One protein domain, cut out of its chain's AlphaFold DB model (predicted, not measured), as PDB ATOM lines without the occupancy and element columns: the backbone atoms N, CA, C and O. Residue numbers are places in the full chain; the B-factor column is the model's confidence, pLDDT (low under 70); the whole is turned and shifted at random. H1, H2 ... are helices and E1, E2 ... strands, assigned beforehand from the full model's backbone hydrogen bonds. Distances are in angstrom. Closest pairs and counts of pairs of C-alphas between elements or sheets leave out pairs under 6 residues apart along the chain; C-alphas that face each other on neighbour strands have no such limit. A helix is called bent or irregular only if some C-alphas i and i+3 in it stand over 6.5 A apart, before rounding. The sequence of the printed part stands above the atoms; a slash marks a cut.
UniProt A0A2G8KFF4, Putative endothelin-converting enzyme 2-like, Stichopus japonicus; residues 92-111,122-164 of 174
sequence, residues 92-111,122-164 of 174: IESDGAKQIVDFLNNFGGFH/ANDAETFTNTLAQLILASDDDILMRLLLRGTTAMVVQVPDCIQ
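This is residues 92 to 111 and 122 to 164 of the 174 residues of the protein "Putative endothelin-converting enzyme 2-like" of Stichopus japonicus (UniProt A0A2G8KFF4). Three pieces stand in a loose row: helix H1 at one end, helix H2 in the middle, and the small antiparallel hairpin E1-E2 at the other end. Residues 92 to 100 of H1 stick out free. The 63 printed residues hold H1, H2, E1, E2 in that order, class mixed; the whole is loose, with radius of gyration of the C-alphas 14.6 A and spans of 43 by 29 by 24 A.

Start at H1, residues 92 to 105, where 8 of 10 O i to N i+4 pairs are within hydrogen-bond range. H2, residues 125 to 139, has every such pair within range and is apart from H1. E1, residues 146 to 150, is near H2, with 5 pairs of C-alphas within 10 A. E2, residues 154 to 158, forms a hairpin with E1, at 152 degrees; look for N 146 and O 158, 2.8 A apart.

Find C-alpha 92 at (-25.353, -15.923, 32.585); H1 runs 18.9 A, irregular where C-alphas 94 and 97 are 7.8 A apart. H2 runs 20.9 A, E1 12.2 A, and E2 12.4 A to C-alpha 158 at (-28.739, -41.308, 54.705).

The farthest C-alphas, Ser 94 and Thr 153, are 44.7 A apart. Residues 112 to 121 are cut out, C-alphas 111 and 122 being 11.7 A apart. Of the links printed whole, none is long. Confidence is under 70 at residues 111, 122 to 127 and 152 to 164.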
ATOM      1  N   ILE A  92     -25.042 -15.533  31.203       87.19
ATOM      2  CA  ILE A  92     -25.353 -15.923  32.585       87.19
ATOM      3  C   ILE A  92     -26.048 -14.764  33.307       87.19
ATOM      4  O   ILE A  92     -27.045 -14.969  33.991       87.19
ATOM      5  N   GLU A  93     -25.541 -13.546  33.131       89.19
ATOM      6  CA  GLU A  93     -26.078 -12.338  33.757       89.19
ATOM      7  C   GLU A  93     -27.448 -11.944  33.173       89.19
ATOM      8  O   GLU A  93     -28.293 -11.454  33.919       89.19
ATOM      9  N   SER A  94     -27.706 -12.182  31.877       88.56
ATOM     10  CA  SER A  94     -29.002 -11.856  31.262       88.56
ATOM     11  C   SER A  94     -30.095 -12.888  31.551       88.56
ATOM     12  O   SER A  94     -31.231 -12.509  31.830       88.56
ATOM     13  N   ASP A  95     -29.758 -14.184  31.505       86.81
ATOM     14  CA  ASP A  95     -30.760 -15.259  31.439       86.81
ATOM     15  C   ASP A  95     -30.686 -16.235  32.626       86.81
ATOM     16  O   ASP A  95     -31.591 -17.052  32.807       86.81
ATOM     17  N   GLY A  96     -29.634 -16.178  33.450       82.50
ATOM     18  CA  GLY A  96     -29.362 -17.184  34.483       82.50
ATOM     19  C   GLY A  96     -30.464 -17.303  35.536       82.50
ATOM     20  O   GLY A  96     -30.893 -18.410  35.856       82.50
ATOM     21  N   ALA A  97     -30.989 -16.175  36.026       85.81
ATOM     22  CA  ALA A  97     -32.080 -16.179  37.004       85.81
ATOM     23  C   ALA A  97     -33.352 -16.827  36.436       85.81
ATOM     24  O   ALA A  97     -34.003 -17.620  37.114       85.81
ATOM     25  N   LYS A  98     -33.673 -16.541  35.169       87.81
ATOM     26  CA  LYS A  98     -34.828 -17.132  34.493       87.81
ATOM     27  C   LYS A  98     -34.685 -18.648  34.372       87.81
ATOM     28  O   LYS A  98     -35.634 -19.356  34.679       87.81
ATOM     29  N   GLN A  99     -33.509 -19.147  33.991       87.38
ATOM     30  CA  GLN A  99     -33.273 -20.590  33.876       87.38
ATOM     31  C   GLN A  99     -33.491 -21.320  35.207       87.38
ATOM     32  O   GLN A  99     -34.081 -22.397  35.220       87.38
ATOM     33  N   ILE A 100     -33.066 -20.719  36.324       84.62
ATOM     34  CA  ILE A 100     -33.289 -21.284  37.661       84.62
ATOM     35  C   ILE A 100     -34.779 -21.253  38.024       84.62
ATOM     36  O   ILE A 100     -35.301 -22.248  38.513       84.62
ATOM     37  N   VAL A 101     -35.484 -20.150  37.757       85.44
ATOM     38  CA  VAL A 101     -36.934 -20.051  38.010       85.44
ATOM     39  C   VAL A 101     -37.712 -21.073  37.180       85.44
ATOM     40  O   VAL A 101     -38.557 -21.780  37.721       85.44
ATOM     41  N   ASP A 102     -37.399 -21.206  35.891       87.44
ATOM     42  CA  ASP A 102     -38.026 -22.183  35.000       87.44
ATOM     43  C   ASP A 102     -37.736 -23.621  35.469       87.44
ATOM     44  O   ASP A 102     -38.638 -24.459  35.484       87.44
ATOM     45  N   PHE A 103     -36.507 -23.900  35.927       84.88
ATOM     46  CA  PHE A 103     -36.151 -25.181  36.540       84.88
ATOM     47  C   PHE A 103     -36.985 -25.460  37.792       84.88
ATOM     48  O   PHE A 103     -37.583 -26.526  37.885       84.88
ATOM     49  N   LEU A 104     -37.088 -24.504  38.721       80.31
ATOM     50  CA  LEU A 104     -37.868 -24.656  39.955       80.31
ATOM     51  C   LEU A 104     -39.365 -24.838  39.675       80.31
ATOM     52  O   LEU A 104     -40.019 -25.646  40.332       80.31
ATOM     53  N   ASN A 105     -39.910 -24.143  38.677       81.56
ATOM     54  CA  ASN A 105     -41.313 -24.270  38.283       81.56
ATOM     55  C   ASN A 105     -41.664 -25.680  37.780       81.56
ATOM     56  O   ASN A 105     -42.793 -26.123  37.983       81.56
ATOM     57  N   ASN A 106     -40.705 -26.421  37.208       81.56
ATOM     58  CA  ASN A 106     -40.915 -27.829  36.843       81.56
ATOM     59  C   ASN A 106     -41.161 -28.734  38.064       81.56
ATOM     60  O   ASN A 106     -41.716 -29.818  37.907       81.56
ATOM     61  N   PHE A 107     -40.782 -28.286  39.266       75.31
ATOM     62  CA  PHE A 107     -40.947 -29.008  40.533       75.31
ATOM     63  C   PHE A 107     -41.992 -28.362  41.457       75.31
ATOM     64  O   PHE A 107     -42.002 -28.619  42.657       75.31
ATOM     65  N   GLY A 108     -42.878 -27.517  40.919       71.25
ATOM     66  CA  GLY A 108     -43.927 -26.848  41.701       71.25
ATOM     67  C   GLY A 108     -43.520 -25.498  42.304       71.25
ATOM     68  O   GLY A 108     -44.299 -24.910  43.052       71.25
ATOM     69  N   GLY A 109     -42.343 -24.980  41.942       72.06
ATOM     70  CA  GLY A 109     -41.859 -23.665  42.358       72.06
ATOM     71  C   GLY A 109     -41.217 -23.651  43.748       72.06
ATOM     72  O   GLY A 109     -41.258 -24.622  44.500       72.06
ATOM     73  N   PHE A 110     -40.599 -22.521  44.097       71.06
ATOM     74  CA  PHE A 110     -40.006 -22.292  45.416       71.06
ATOM     75  C   PHE A 110     -40.739 -21.146  46.113       71.06
ATOM     76  O   PHE A 110     -40.720 -20.011  45.634       71.06
ATOM     77  N   HIS A 111     -41.397 -21.447  47.232       68.00
ATOM     78  CA  HIS A 111     -42.154 -20.460  47.998       68.00
ATOM     79  C   HIS A 111     -41.194 -19.668  48.886       68.00
ATOM     80  O   HIS A 111     -40.715 -20.168  49.902       68.00
ATOM     81  N   ALA A 122     -51.211 -29.423  48.838       52.28
ATOM     82  CA  ALA A 122     -49.759 -29.304  49.006       52.28
ATOM     83  C   ALA A 122     -49.228 -30.006  50.280       52.28
ATOM     84  O   ALA A 122     -48.031 -29.982  50.555       52.28
ATOM     85  N   ASN A 123     -50.121 -30.637  51.052       53.81
ATOM     86  CA  ASN A 123     -49.824 -31.463  52.222       53.81
ATOM     87  C   ASN A 123     -49.872 -32.970  51.916       53.81
ATOM     88  O   ASN A 123     -49.842 -33.782  52.842       53.81
ATOM     89  N   ASP A 124     -49.976 -33.359  50.646       61.62
ATOM     90  CA  ASP A 124     -49.882 -34.759  50.264       61.62
ATOM     91  C   ASP A 124     -48.429 -35.256  50.376       61.62
ATOM     92  O   ASP A 124     -47.512 -34.796  49.687       61.62
ATOM     93  N   ALA A 125     -48.217 -36.212  51.280       61.69
ATOM     94  CA  ALA A 125     -46.905 -36.794  51.546       61.69
ATOM     95  C   ALA A 125     -46.320 -37.497  50.308       61.69
ATOM     96  O   ALA A 125     -45.095 -37.558  50.161       61.69
ATOM     97  N   GLU A 126     -47.170 -38.010  49.413       66.44
ATOM     98  CA  GLU A 126     -46.748 -38.640  48.160       66.44
ATOM     99  C   GLU A 126     -46.220 -37.597  47.168       66.44
ATOM    100  O   GLU A 126     -45.113 -37.749  46.648       66.44
ATOM    101  N   THR A 127     -46.936 -36.487  46.986       68.56
ATOM    102  CA  THR A 127     -46.500 -35.348  46.165       68.56
ATOM    103  C   THR A 127     -45.180 -34.763  46.668       68.56
ATOM    104  O   THR A 127     -44.260 -34.557  45.878       68.56
ATOM    105  N   PHE A 128     -45.025 -34.582  47.983       71.75
ATOM    106  CA  PHE A 128     -43.760 -34.128  48.566       71.75
ATOM    107  C   PHE A 128     -42.607 -35.103  48.282       71.75
ATOM    108  O   PHE A 128     -41.532 -34.691  47.842       71.75
ATOM    109  N   THR A 129     -42.835 -36.401  48.498       72.88
ATOM    110  CA  THR A 129     -41.811 -37.438  48.298       72.88
ATOM    111  C   THR A 129     -41.404 -37.549  46.830       72.88
ATOM    112  O   THR A 129     -40.214 -37.642  46.531       72.88
ATOM    113  N   ASN A 130     -42.368 -37.491  45.909       76.19
ATOM    114  CA  ASN A 130     -42.119 -37.558  44.472       76.19
ATOM    115  C   ASN A 130     -41.350 -36.332  43.976       76.19
ATOM    116  O   ASN A 130     -40.348 -36.493  43.282       76.19
ATOM    117  N   THR A 131     -41.760 -35.125  44.369       78.06
ATOM    118  CA  THR A 131     -41.048 -33.889  44.017       78.06
ATOM    119  C   THR A 131     -39.622 -33.901  44.557       78.06
ATOM    120  O   THR A 131     -38.683 -33.609  43.818       78.06
ATOM    121  N   LEU A 132     -39.436 -34.306  45.816       78.00
ATOM    122  CA  LEU A 132     -38.113 -34.406  46.426       78.00
ATOM    123  C   LEU A 132     -37.224 -35.426  45.700       78.00
ATOM    124  O   LEU A 132     -36.072 -35.126  45.393       78.00
ATOM    125  N   ALA A 133     -37.752 -36.609  45.379       78.19
ATOM    126  CA  ALA A 133     -37.013 -37.636  44.650       78.19
ATOM    127  C   ALA A 133     -36.626 -37.174  43.238       78.19
ATOM    128  O   ALA A 133     -35.485 -37.364  42.820       78.19
ATOM    129  N   GLN A 134     -37.550 -36.539  42.510       79.88
ATOM    130  CA  GLN A 134     -37.266 -36.003  41.181       79.88
ATOM    131  C   GLN A 134     -36.217 -34.889  41.239       79.88
ATOM    132  O   GLN A 134     -35.335 -34.851  40.384       79.88
ATOM    133  N   LEU A 135     -36.270 -34.023  42.254       80.88
ATOM    134  CA  LEU A 135     -35.306 -32.943  42.423       80.88
ATOM    135  C   LEU A 135     -33.907 -33.478  42.748       80.88
ATOM    136  O   LEU A 135     -32.955 -33.072  42.088       80.88
ATOM    137  N   ILE A 136     -33.780 -34.431  43.679       78.62
ATOM    138  CA  ILE A 136     -32.498 -35.084  44.003       78.62
ATOM    139  C   ILE A 136     -31.903 -35.744  42.750       78.62
ATOM    140  O   ILE A 136     -30.729 -35.555  42.441       78.62
ATOM    141  N   LEU A 137     -32.716 -36.471  41.976       80.12
ATOM    142  CA  LEU A 137     -32.258 -37.140  40.753       80.12
ATOM    143  C   LEU A 137     -31.883 -36.164  39.627       80.12
ATOM    144  O   LEU A 137     -31.021 -36.484  38.811       80.12
ATOM    145  N   ALA A 138     -32.547 -35.009  39.546       83.50
ATOM    146  CA  ALA A 138     -32.308 -34.020  38.499       83.50
ATOM    147  C   ALA A 138     -31.145 -33.066  38.812       83.50
ATOM    148  O   ALA A 138     -30.502 -32.584  37.881       83.50
ATOM    149  N   SER A 139     -30.904 -32.770  40.093       80.44
ATOM    150  CA  SER A 139     -29.886 -31.804  40.537       80.44
ATOM    151  C   SER A 139     -28.577 -32.443  41.002       80.44
ATOM    152  O   SER A 139     -27.568 -31.747  41.028       80.44
ATOM    153  N   ASP A 140     -28.572 -33.744  41.327       75.88
ATOM    154  CA  ASP A 140     -27.454 -34.419  42.016       75.88
ATOM    155  C   ASP A 140     -27.099 -33.760  43.370       75.88
ATOM    156  O   ASP A 140     -26.000 -33.930  43.896       75.88
ATOM    157  N   ASP A 141     -28.052 -33.014  43.947       81.31
ATOM    158  CA  ASP A 141     -27.948 -32.406  45.269       81.31
ATOM    159  C   ASP A 141     -28.728 -33.224  46.307       81.31
ATOM    160  O   ASP A 141     -29.885 -33.612  46.114       81.31
ATOM    161  N   ASP A 142     -28.101 -33.442  47.463       78.62
ATOM    162  CA  ASP A 142     -28.736 -34.095  48.604       78.62
ATOM    163  C   ASP A 142     -29.638 -33.097  49.345       78.62
ATOM    164  O   ASP A 142     -29.164 -32.198  50.045       78.62
ATOM    165  N   ILE A 143     -30.954 -33.278  49.242       76.50
ATOM    166  CA  ILE A 143     -31.949 -32.427  49.903       76.50
ATOM    167  C   ILE A 143     -32.682 -33.262  50.945       76.50
ATOM    168  O   ILE A 143     -33.399 -34.196  50.600       76.50
ATOM    169  N   LEU A 144     -32.516 -32.917  52.229       73.06
ATOM    170  CA  LEU A 144     -33.060 -33.613  53.414       73.06
ATOM    171  C   LEU A 144     -32.563 -35.055  53.618       73.06
ATOM    172  O   LEU A 144     -32.329 -35.464  54.753       73.06
ATOM    173  N   MET A 145     -32.404 -35.824  52.546       73.12
ATOM    174  CA  MET A 145     -31.933 -37.198  52.526       73.12
ATOM    175  C   MET A 145     -31.000 -37.391  51.336       73.12
ATOM    176  O   MET A 145     -31.222 -36.854  50.256       73.12
ATOM    177  N   ARG A 146     -29.982 -38.216  51.539       74.88
ATOM    178  CA  ARG A 146     -29.054 -38.649  50.504       74.88
ATOM    179  C   ARG A 146     -29.404 -40.067  50.077       74.88
ATOM    180  O   ARG A 146     -29.440 -40.973  50.914       74.88
ATOM    181  N   LEU A 147     -29.651 -40.256  48.784       71.94
ATOM    182  CA  LEU A 147     -29.947 -41.558  48.188       71.94
ATOM    183  C   LEU A 147     -28.684 -42.112  47.530       71.94
ATOM    184  O   LEU A 147     -28.215 -41.594  46.523       71.94
ATOM    185  N   LEU A 148     -28.129 -43.186  48.090       72.44
ATOM    186  CA  LEU A 148     -26.942 -43.844  47.542       72.44
ATOM    187  C   LEU A 148     -27.287 -45.242  47.054       72.44
ATOM    188  O   LEU A 148     -27.730 -46.091  47.827       72.44
ATOM    189  N   LEU A 149     -26.998 -45.514  45.786       72.75
ATOM    190  CA  LEU A 149     -26.998 -46.873  45.263       72.75
ATOM    191  C   LEU A 149     -25.642 -47.514  45.574       72.75
ATOM    192  O   LEU A 149     -24.610 -47.113  45.034       72.75
ATOM    193  N   ARG A 150     -25.624 -48.514  46.464       72.69
ATOM    194  CA  ARG A 150     -24.434 -49.339  46.721       72.69
ATOM    195  C   ARG A 150     -24.621 -50.715  46.090       72.69
ATOM    196  O   ARG A 150     -25.329 -51.565  46.623       72.69
ATOM    197  N   GLY A 151     -23.934 -50.944  44.972       72.38
ATOM    198  CA  GLY A 151     -24.067 -52.180  44.198       72.38
ATOM    199  C   GLY A 151     -25.399 -52.256  43.445       72.38
ATOM    200  O   GLY A 151     -26.034 -51.237  43.193       72.38
ATOM    201  N   THR A 152     -25.815 -53.462  43.061       64.62
ATOM    202  CA  THR A 152     -27.002 -53.686  42.215       64.62
ATOM    203  C   THR A 152     -28.313 -53.860  42.987       64.62
ATOM    204  O   THR A 152     -29.350 -54.036  42.356       64.62
ATOM    205  N   THR A 153     -28.299 -53.847  44.324       54.56
ATOM    206  CA  THR A 153     -29.453 -54.327  45.111       54.56
ATOM    207  C   THR A 153     -29.837 -53.491  46.329       54.56
ATOM    208  O   THR A 153     -30.898 -53.749  46.891       54.56
ATOM    209  N   ALA A 154     -29.048 -52.496  46.749       51.94
ATOM    210  CA  ALA A 154     -29.353 -51.729  47.958       51.94
ATOM    211  C   ALA A 154     -29.335 -50.214  47.716       51.94
ATOM    212  O   ALA A 154     -28.298 -49.629  47.391       51.94
ATOM    213  N   MET A 155     -30.491 -49.588  47.940       56.53
ATOM    214  CA  MET A 155     -30.616 -48.146  48.123       56.53
ATOM    215  C   MET A 155     -30.408 -47.837  49.609       56.53
ATOM    216  O   MET A 155     -31.151 -48.318  50.463       56.53
ATOM    217  N   VAL A 156     -29.367 -47.073  49.923       64.19
ATOM    218  CA  VAL A 156     -29.086 -46.583  51.275       64.19
ATOM    219  C   VAL A 156     -29.629 -45.165  51.379       64.19
ATOM    220  O   VAL A 156     -29.240 -44.300  50.596       64.19
ATOM    221  N   VAL A 157     -30.514 -44.937  52.349       66.56
ATOM    222  CA  VAL A 157     -31.028 -43.608  52.689       66.56
ATOM    223  C   VAL A 157     -30.215 -43.076  53.862       66.56
ATOM    224  O   VAL A 157     -30.231 -43.665  54.943       66.56
ATOM    225  N   GLN A 158     -29.487 -41.985  53.651       63.25
ATOM    226  CA  GLN A 158     -28.739 -41.308  54.705       63.25
ATOM    227  C   GLN A 158     -29.435 -39.991  55.058       63.25
ATOM    228  O   GLN A 158     -29.667 -39.156  54.189       63.25
ATOM    229  N   VAL A 159     -29.767 -39.811  56.338       64.69
ATOM    230  CA  VAL A 159     -30.459 -38.621  56.858       64.69
ATOM    231  C   VAL A 159     -29.507 -37.861  57.798       64.69
ATOM    232  O   VAL A 159     -28.866 -38.521  58.621       64.69
ATOM    233  N   PRO A 160     -29.385 -36.520  57.705       58.25
ATOM    234  CA  PRO A 160     -28.586 -35.706  58.623       58.25
ATOM    235  C   PRO A 160     -28.971 -35.907  60.096       58.25
ATOM    236  O   PRO A 160     -30.153 -36.036  60.426       58.25
ATOM    237  N   ASP A 161     -27.984 -35.860  60.996       53.81
ATOM    238  CA  ASP A 161     -28.164 -36.140  62.431       53.81
ATOM    239  C   ASP A 161     -29.207 -35.234  63.115       53.81
ATOM    240  O   ASP A 161     -29.865 -35.648  64.067       53.81
ATOM    241  N   CYS A 162     -29.433 -34.018  62.604       43.97
ATOM    242  CA  CYS A 162     -30.431 -33.082  63.133       43.97
ATOM    243  C   CYS A 162     -31.895 -33.487  62.864       43.97
ATOM    244  O   CYS A 162     -32.791 -32.983  63.536       43.97
ATOM    245  N   ILE A 163     -32.149 -34.402  61.923       47.56
ATOM    246  CA  ILE A 163     -33.497 -34.889  61.579       47.56
ATOM    247  C   ILE A 163     -33.810 -36.212  62.308       47.56
ATOM    248  O   ILE A 163     -34.969 -36.610  62.419       47.56
ATOM    249  N   GLN A 164     -32.808 -36.876  62.898       47.56
ATOM    250  CA  GLN A 164     -32.977 -38.180  63.558       47.56
ATOM    251  C   GLN A 164     -33.824 -38.163  64.840       47.56
ATOM    252  O   GLN A 164     -34.049 -39.217  65.436       47.56
TER     253      GLN A 164